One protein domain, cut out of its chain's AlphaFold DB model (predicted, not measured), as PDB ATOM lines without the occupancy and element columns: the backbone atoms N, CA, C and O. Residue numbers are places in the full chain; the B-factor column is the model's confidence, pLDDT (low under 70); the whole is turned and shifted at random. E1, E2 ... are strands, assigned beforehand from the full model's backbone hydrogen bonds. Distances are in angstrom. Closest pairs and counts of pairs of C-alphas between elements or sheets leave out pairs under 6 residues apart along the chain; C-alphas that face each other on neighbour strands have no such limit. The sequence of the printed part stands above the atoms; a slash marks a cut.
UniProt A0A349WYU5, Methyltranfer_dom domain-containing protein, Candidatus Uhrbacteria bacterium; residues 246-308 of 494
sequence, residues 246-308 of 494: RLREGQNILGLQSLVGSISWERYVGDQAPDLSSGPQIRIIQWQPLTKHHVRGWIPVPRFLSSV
ATOM      1  N   ARG A 246     135.919 -18.470 -29.630       87.50
ATOM      2  CA  ARG A 246     137.227 -18.669 -29.013       87.50
ATOM      3  C   ARG A 246     137.440 -20.132 -28.675       87.50
ATOM      4  O   ARG A 246     136.484 -20.874 -28.435       87.50
ATOM      5  N   LEU A 247     138.705 -20.532 -28.692       88.31
ATOM      6  CA  LEU A 247     139.127 -21.851 -28.254       88.31
ATOM      7  C   LEU A 247     138.913 -21.942 -26.742       88.31
ATOM      8  O   LEU A 247     139.255 -21.013 -26.010       88.31
ATOM      9  N   ARG A 248     138.326 -23.044 -26.282       85.50
ATOM     10  CA  ARG A 248     138.199 -23.363 -24.865       85.50
ATOM     11  C   ARG A 248     139.002 -24.618 -24.576       85.50
ATOM     12  O   ARG A 248     138.747 -25.675 -25.145       85.50
ATOM     13  N   GLU A 249     139.959 -24.470 -23.676       82.06
ATOM     14  CA  GLU A 249     140.834 -25.543 -23.226       82.06
ATOM     15  C   GLU A 249     140.356 -25.967 -21.844       82.06
ATOM     16  O   GLU A 249     140.552 -25.261 -20.857       82.06
ATOM     17  N   GLY A 250     139.623 -27.076 -21.782       69.88
ATOM     18  CA  GLY A 250     139.380 -27.751 -20.513       69.88
ATOM     19  C   GLY A 250     140.639 -28.495 -20.073       69.88
ATOM     20  O   GLY A 250     141.542 -28.709 -20.877       69.88
ATOM     21  N   GLN A 251     140.660 -28.969 -18.823       68.56
ATOM     22  CA  GLN A 251     141.798 -29.727 -18.282       68.56
ATOM     23  C   GLN A 251     142.226 -30.899 -19.184       68.56
ATOM     24  O   GLN A 251     143.406 -31.209 -19.218       68.56
ATOM     25  N   ASN A 252     141.295 -31.511 -19.937       71.81
ATOM     26  CA  ASN A 252     141.573 -32.663 -20.806       71.81
ATOM     27  C   ASN A 252     140.769 -32.692 -22.126       71.81
ATOM     28  O   ASN A 252     140.675 -33.740 -22.765       71.81
ATOM     29  N   ILE A 253     140.133 -31.587 -22.538       88.75
ATOM     30  CA  ILE A 253     139.365 -31.545 -23.796       88.75
ATOM     31  C   ILE A 253     139.409 -30.160 -24.440       88.75
ATOM     32  O   ILE A 253     139.239 -29.142 -23.768       88.75
ATOM     33  N   LEU A 254     139.613 -30.136 -25.757       91.12
ATOM     34  CA  LEU A 254     139.521 -28.930 -26.570       91.12
ATOM     35  C   LEU A 254     138.089 -28.747 -27.076       91.12
ATOM     36  O   LEU A 254     137.405 -29.709 -27.431       91.12
ATOM     37  N   GLY A 255     137.638 -27.499 -27.126       91.31
ATOM     38  CA  GLY A 255     136.345 -27.153 -27.692       91.31
ATOM     39  C   GLY A 255     136.294 -25.738 -28.234       91.31
ATOM     40  O   GLY A 255     137.211 -24.936 -28.054       91.31
ATOM     41  N   LEU A 256     135.192 -25.419 -28.899       91.00
ATOM     42  CA  LEU A 256     134.891 -24.068 -29.360       91.00
ATOM     43  C   LEU A 256     133.777 -23.482 -28.514       91.00
ATOM     44  O   LEU A 256     132.753 -24.127 -28.305       91.00
ATOM     45  N   GLN A 257     133.958 -22.239 -28.086       91.12
ATOM     46  CA  GLN A 257     132.923 -21.432 -27.458       91.12
ATOM     47  C   GLN A 257     132.555 -20.285 -28.392       91.12
ATOM     48  O   GLN A 257     133.435 -19.534 -28.795       91.12
ATOM     49  N   SER A 258     131.268 -20.108 -28.680       91.00
ATOM     50  CA  SER A 258     130.723 -18.953 -29.396       91.00
ATOM     51  C   SER A 258     129.734 -18.199 -28.514       91.00
ATOM     52  O   SER A 258     128.774 -18.778 -28.010       91.00
ATOM     53  N   LEU A 259     129.960 -16.900 -28.329       89.19
ATOM     54  CA  LEU A 259     129.101 -16.053 -27.506       89.19
ATOM     55  C   LEU A 259     128.011 -15.363 -28.323       89.19
ATOM     56  O   LEU A 259     128.293 -14.655 -29.294       89.19
ATOM     57  N   VAL A 260     126.764 -15.503 -27.875       87.69
ATOM     58  CA  VAL A 260     125.595 -14.830 -28.447       87.69
ATOM     59  C   VAL A 260     124.768 -14.233 -27.306       87.69
ATOM     60  O   VAL A 260     123.964 -14.917 -26.677       87.69
ATOM     61  N   GLY A 261     124.995 -12.950 -27.006       86.38
ATOM     62  CA  GLY A 261     124.367 -12.278 -25.864       86.38
ATOM     63  C   GLY A 261     124.739 -12.954 -24.539       86.38
ATOM     64  O   GLY A 261     125.917 -13.154 -24.249       86.38
ATOM     65  N   SER A 262     123.727 -13.339 -23.760       88.88
ATOM     66  CA  SER A 262     123.865 -14.038 -22.471       88.88
ATOM     67  C   SER A 262     124.064 -15.556 -22.605       88.88
ATOM     68  O   SER A 262     124.110 -16.256 -21.591       88.88
ATOM     69  N   ILE A 263     124.142 -16.070 -23.838       92.44
ATOM     70  CA  ILE A 263     124.239 -17.499 -24.141       92.44
ATOM     71  C   ILE A 263     125.641 -17.829 -24.663       92.44
ATOM     72  O   ILE A 263     126.142 -17.216 -25.609       92.44
ATOM     73  N   SER A 264     126.254 -18.839 -24.053       92.25
ATOM     74  CA  SER A 264     127.496 -19.476 -24.488       92.25
ATOM     75  C   SER A 264     127.161 -20.774 -25.216       92.25
ATOM     76  O   SER A 264     126.690 -21.725 -24.592       92.25
ATOM     77  N   TRP A 265     127.401 -20.822 -26.526       92.94
ATOM     78  CA  TRP A 265     127.307 -22.045 -27.322       92.94
ATOM     79  C   TRP A 265     128.652 -22.744 -27.342       92.94
ATOM     80  O   TRP A 265     129.644 -22.162 -27.776       92.94
ATOM     81  N   GLU A 266     128.693 -23.989 -26.893       92.81
ATOM     82  CA  GLU A 266     129.938 -24.732 -26.758       92.81
ATOM     83  C   GLU A 266     129.876 -26.054 -27.501       92.81
ATOM     84  O   GLU A 266     128.861 -26.745 -27.460       92.81
ATOM     85  N   ARG A 267     130.976 -26.417 -28.159       92.81
ATOM     86  CA  ARG A 267     131.114 -27.680 -28.878       92.81
ATOM     87  C   ARG A 267     132.410 -28.373 -28.492       92.81
ATOM     88  O   ARG A 267     133.478 -27.776 -28.606       92.81
ATOM     89  N   TYR A 268     132.293 -29.634 -28.095       92.94
ATOM     90  CA  TYR A 268     133.407 -30.502 -27.723       92.94
ATOM     91  C   TYR A 268     133.308 -31.839 -28.453       92.94
ATOM     92  O   TYR A 268     132.210 -32.376 -28.629       92.94
ATOM     93  N   VAL A 269     134.455 -32.402 -28.827       92.88
ATOM     94  CA  VAL A 269     134.564 -33.717 -29.468       92.88
ATOM     95  C   VAL A 269     135.618 -34.533 -28.727       92.88
ATOM     96  O   VAL A 269     136.713 -34.042 -28.473       92.88
ATOM     97  N   GLY A 270     135.286 -35.768 -28.354       91.62
ATOM     98  CA  GLY A 270     136.178 -36.645 -27.591       91.62
ATOM     99  C   GLY A 270     135.456 -37.390 -26.475       91.62
ATOM    100  O   GLY A 270     134.358 -37.019 -26.076       91.62
ATOM    101  N   ASP A 271     136.075 -38.439 -25.935       91.25
ATOM    102  CA  ASP A 271     135.469 -39.228 -24.854       91.25
ATOM    103  C   ASP A 271     135.665 -38.621 -23.456       91.25
ATOM    104  O   ASP A 271     135.054 -39.086 -22.491       91.25
ATOM    105  N   GLN A 272     136.466 -37.563 -23.323       90.06
ATOM    106  CA  GLN A 272     136.577 -36.803 -22.078       90.06
ATOM    107  C   GLN A 272     135.342 -35.919 -21.879       90.06
ATOM    108  O   GLN A 272     134.844 -35.309 -22.823       90.06
ATOM    109  N   ALA A 273     134.817 -35.870 -20.654       86.56
ATOM    110  CA  ALA A 273     133.624 -35.083 -20.363       86.56
ATOM    111  C   ALA A 273     133.958 -33.576 -20.334       86.56
ATOM    112  O   ALA A 273     134.961 -33.195 -19.726       86.56
ATOM    113  N   PRO A 274     133.123 -32.711 -20.939       90.50
ATOM    114  CA  PRO A 274     133.265 -31.265 -20.810       90.50
ATOM    115  C   PRO A 274     133.081 -30.776 -19.370       90.50
ATOM    116  O   PRO A 274     132.327 -31.366 -18.596       90.50
ATOM    117  N   ASP A 275     133.701 -29.642 -19.041       88.62
ATOM    118  CA  ASP A 275     133.490 -28.947 -17.770       88.62
ATOM    119  C   ASP A 275     132.046 -28.427 -17.649       88.62
ATOM    120  O   ASP A 275     131.556 -27.687 -18.509       88.62
ATOM    121  N   LEU A 276     131.384 -28.781 -16.548       89.81
ATOM    122  CA  LEU A 276     129.986 -28.455 -16.260       89.81
ATOM    123  C   LEU A 276     129.812 -27.366 -15.196       89.81
ATOM    124  O   LEU A 276     128.690 -27.139 -14.746       89.81
ATOM    125  N   SER A 277     130.892 -26.690 -14.801       88.38
ATOM    126  CA  SER A 277     130.843 -25.587 -13.841       88.38
ATOM    127  C   SER A 277     129.905 -24.460 -14.304       88.38
ATOM    128  O   SER A 277     129.822 -24.118 -15.491       88.38
ATOM    129  N   SER A 278     129.140 -23.887 -13.374       85.31
ATOM    130  CA  SER A 278     128.289 -22.733 -13.672       85.31
ATOM    131  C   SER A 278     129.144 -21.493 -13.917       85.31
ATOM    132  O   SER A 278     130.172 -21.293 -13.275       85.31
ATOM    133  N   GLY A 279     128.701 -20.638 -14.837       84.88
ATOM    134  CA  GLY A 279     129.337 -19.355 -15.120       84.88
ATOM    135  C   GLY A 279     128.314 -18.220 -15.167       84.88
ATOM    136  O   GLY A 279     127.137 -18.443 -14.893       84.88
ATOM    137  N   PRO A 280     128.725 -17.003 -15.557       85.50
ATOM    138  CA  PRO A 280     127.824 -15.848 -15.638       85.50
ATOM    139  C   PRO A 280     126.798 -15.941 -16.783       85.50
ATOM    140  O   PRO A 280     125.864 -15.149 -16.841       85.50
ATOM    141  N   GLN A 281     126.979 -16.881 -17.714       90.12
ATOM    142  CA  GLN A 281     126.158 -17.062 -18.912       90.12
ATOM    143  C   GLN A 281     125.397 -18.385 -18.854       90.12
ATOM    144  O   GLN A 281     125.868 -19.351 -18.249       90.12
ATOM    145  N   ILE A 282     124.258 -18.456 -19.547       94.50
ATOM    146  CA  ILE A 282     123.608 -19.739 -19.839       94.50
ATOM    147  C   ILE A 282     124.511 -20.480 -20.824       94.50
ATOM    148  O   ILE A 282     124.798 -19.969 -21.906       94.50
ATOM    149  N   ARG A 283     124.972 -21.679 -20.468       93.62
ATOM    150  CA  ARG A 283     125.838 -22.487 -21.334       93.62
ATOM    151  C   ARG A 283     125.017 -23.581 -21.995       93.62
ATOM    152  O   ARG A 283     124.420 -24.405 -21.308       93.62
ATOM    153  N   ILE A 284     125.019 -23.608 -23.322       94.25
ATOM    154  CA  ILE A 284     124.475 -24.702 -24.123       94.25
ATOM    155  C   ILE A 284     125.662 -25.494 -24.655       94.25
ATOM    156  O   ILE A 284     126.405 -25.017 -25.512       94.25
ATOM    157  N   ILE A 285     125.854 -26.694 -24.116       93.62
ATOM    158  CA  ILE A 285     127.006 -27.540 -24.411       93.62
ATOM    159  C   ILE A 285     126.572 -28.668 -25.336       93.62
ATOM    160  O   ILE A 285     125.712 -29.466 -24.973       93.62
ATOM    161  N   GLN A 286     127.202 -28.752 -26.503       93.56
ATOM    162  CA  GLN A 286     127.153 -29.887 -27.413       93.56
ATOM    163  C   GLN A 286     128.418 -30.725 -27.241       93.56
ATOM    164  O   GLN A 286     129.536 -30.216 -27.334       93.56
ATOM    165  N   TRP A 287     128.247 -32.020 -27.012       93.12
ATOM    166  CA  TRP A 287     129.346 -32.946 -26.808       93.12
ATOM    167  C   TRP A 287     129.190 -34.162 -27.708       93.12
ATOM    168  O   TRP A 287     128.204 -34.891 -27.619       93.12
ATOM    169  N   GLN A 288     130.164 -34.366 -28.591       92.88
ATOM    170  CA  GLN A 288     130.263 -35.541 -29.442       92.88
ATOM    171  C   GLN A 288     131.203 -36.562 -28.782       92.88
ATOM    172  O   GLN A 288     132.423 -36.459 -28.960       92.88
ATOM    173  N   PRO A 289     130.676 -37.547 -28.034       92.62
ATOM    174  CA  PRO A 289     131.474 -38.701 -27.644       92.62
ATOM    175  C   PRO A 289     131.888 -39.489 -28.890       92.62
ATOM    176  O   PRO A 289     131.209 -39.440 -29.923       92.62
ATOM    177  N   LEU A 290     132.989 -40.228 -28.789       91.75
ATOM    178  CA  LEU A 290     133.511 -41.038 -29.889       91.75
ATOM    179  C   LEU A 290     133.188 -42.521 -29.707       91.75
ATOM    180  O   LEU A 290     132.869 -43.190 -30.686       91.75
ATOM    181  N   THR A 291     133.204 -43.008 -28.464       89.88
ATOM    182  CA  THR A 291     132.924 -44.414 -28.116       89.88
ATOM    183  C   THR A 291     131.819 -44.566 -27.062       89.88
ATOM    184  O   THR A 291     131.177 -45.611 -26.958       89.88
ATOM    185  N   LYS A 292     131.511 -43.511 -26.292       85.31
ATOM    186  CA  LYS A 292     130.516 -43.563 -25.203       85.31
ATOM    187  C   LYS A 292     129.069 -43.463 -25.704       85.31
ATOM    188  O   LYS A 292     128.640 -42.421 -26.187       85.31
ATOM    189  N   HIS A 293     128.284 -44.526 -25.513       79.62
ATOM    190  CA  HIS A 293     126.882 -44.596 -25.959       79.62
ATOM    191  C   HIS A 293     125.877 -43.883 -25.051       79.62
ATOM    192  O   HIS A 293     124.936 -43.257 -25.536       79.62
ATOM    193  N   HIS A 294     126.058 -43.996 -23.736       83.44
ATOM    194  CA  HIS A 294     125.155 -43.426 -22.745       83.44
ATOM    195  C   HIS A 294     125.964 -42.703 -21.685       83.44
ATOM    196  O   HIS A 294     126.856 -43.285 -21.070       83.44
ATOM    197  N   VAL A 295     125.626 -41.436 -21.451       88.88
ATOM    198  CA  VAL A 295     126.219 -40.651 -20.373       88.88
ATOM    199  C   VAL A 295     125.102 -40.067 -19.525       88.88
ATOM    200  O   VAL A 295     124.246 -39.330 -20.011       88.88
ATOM    201  N   ARG A 296     125.092 -40.429 -18.240       90.12
ATOM    202  CA  ARG A 296     124.065 -40.000 -17.286       90.12
ATOM    203  C   ARG A 296     124.006 -38.466 -17.217       90.12
ATOM    204  O   ARG A 296     125.036 -37.808 -17.095       90.12
ATOM    205  N   GLY A 297     122.797 -37.907 -17.271       90.38
ATOM    206  CA  GLY A 297     122.567 -36.458 -17.172       90.38
ATOM    207  C   GLY A 297     122.811 -35.665 -18.463       90.38
ATOM    208  O   GLY A 297     122.819 -34.437 -18.412       90.38
ATOM    209  N   TRP A 298     123.007 -36.339 -19.596       93.25
ATOM    210  CA  TRP A 298     123.073 -35.729 -20.923       93.25
ATOM    211  C   TRP A 298     121.869 -36.137 -21.764       93.25
ATOM    212  O   TRP A 298     121.402 -37.272 -21.676       93.25
ATOM    213  N   ILE A 299     121.383 -35.215 -22.594       92.38
ATOM    214  CA  ILE A 299     120.242 -35.462 -23.471       92.38
ATOM    215  C   ILE A 299     120.784 -35.771 -24.871       92.38
ATOM    216  O   ILE A 299     121.526 -34.956 -25.422       92.38
ATOM    217  N   PRO A 300     120.471 -36.931 -25.470       91.19
ATOM    218  CA  PRO A 300     120.876 -37.211 -26.840       91.19
ATOM    219  C   PRO A 300     120.097 -36.323 -27.813       91.19
ATOM    220  O   PRO A 300     118.874 -36.206 -27.729       91.19
ATOM    221  N   VAL A 301     120.802 -35.716 -28.765       87.19
ATOM    222  CA  VAL A 301     120.179 -34.995 -29.875       87.19
ATOM    223  C   VAL A 301     119.458 -36.022 -30.758       87.19
ATOM    224  O   VAL A 301     120.075 -37.015 -31.162       87.19
ATOM    225  N   PRO A 302     118.166 -35.819 -31.079       81.19
ATOM    226  CA  PRO A 302     117.428 -36.729 -31.945       81.19
ATOM    227  C   PRO A 302     118.151 -36.963 -33.273       81.19
ATOM    228  O   PRO A 302     118.657 -36.027 -33.886       81.19
ATOM    229  N   ARG A 303     118.167 -38.210 -33.759       71.50
ATOM    230  CA  ARG A 303     118.909 -38.592 -34.979       71.50
ATOM    231  C   ARG A 303     118.505 -37.826 -36.243       71.50
ATOM    232  O   ARG A 303     119.318 -37.703 -37.139       71.50
ATOM    233  N   PHE A 304     117.281 -37.310 -36.332       71.81
ATOM    234  CA  PHE A 304     116.866 -36.492 -37.481       71.81
ATOM    235  C   PHE A 304     117.403 -35.049 -37.417       71.81
ATOM    236  O   PHE A 304     117.430 -34.365 -38.433       71.81
ATOM    237  N   LEU A 305     117.849 -34.597 -36.237       68.31
ATOM    238  CA  LEU A 305     118.514 -33.305 -36.012       68.31
ATOM    239  C   LEU A 305     120.038 -33.441 -35.911       68.31
ATOM    240  O   LEU A 305     120.765 -32.475 -36.120       68.31
ATOM    241  N   SER A 306     120.520 -34.635 -35.568       66.19
ATOM    242  CA  SER A 306     121.935 -34.977 -35.516       66.19
ATOM    243  C   SER A 306     122.298 -35.770 -36.754       66.19
ATOM    244  O   SER A 306     121.997 -36.958 -36.846       66.19
ATOM    245  N   SER A 307     123.037 -35.158 -37.666       59.66
ATOM    246  CA  SER A 307     123.671 -35.898 -38.739       59.66
ATOM    247  C   SER A 307     124.779 -36.793 -38.174       59.66
ATOM    248  O   SER A 307     125.924 -36.395 -37.973       59.66
ATOM    249  N   VAL A 308     124.416 -38.036 -37.855       62.50
ATOM    250  CA  VAL A 308     125.391 -39.079 -37.537       62.50
ATOM    251  C   VAL A 308     126.092 -39.381 -38.846       62.50
ATOM    252  O   VAL A 308     125.475 -39.951 -39.735       62.50
TER     253      VAL A 308
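Overview. This is residues 246 to 308 of the 494 residues of the protein "Methyltranfer_dom domain-containing protein" of Candidatus Uhrbacteria bacterium (UniProt A0A349WYU5). Little regular structure: one strongly twisted sheet of four strands, with loop 270 to 281 folding back over one face and tail 289 to 308 leading away past the end of E4, where residues 302 to 308 stick out. The printed part has 63 residues, of which 25 are in named elements; the class is all strand, with no named helix, and E1, E2, E3, E4 is the order both along the chain and across the mixed sheet. The whole is compact, radius of gyration of the C-alphas 12.1 A, spanning 30 by 27 by 20 A.

Arrangement. E1 (246 to 249), E2 (254 to 260) and E3 (263 to 269) form a meander, each strand the antiparallel neighbour of the one before, in two hairpins. N 248 and O 255, 2.8 A, and N 258 and O 265, 2.8 A, are within hydrogen-bond range. E4 (282 to 288) is parallel to E3 at 16 degrees, N 266 to O 284 2.9 A. Edge strands E1 and E4 are apart.

Along the chain. E1 begins at C-alpha 246 (137.227, -18.669, -29.013); E4, 19.7 A long, ends at C-alpha 288 (130.263, -35.541, -29.442). E2 measures 19.9 A, E3 20.0 A.

Size, cuts and confidence. The printed part has no cut. E3 to E4 is a long link. Residues 250 to 251 and 305 to 308 have pLDDT under 70.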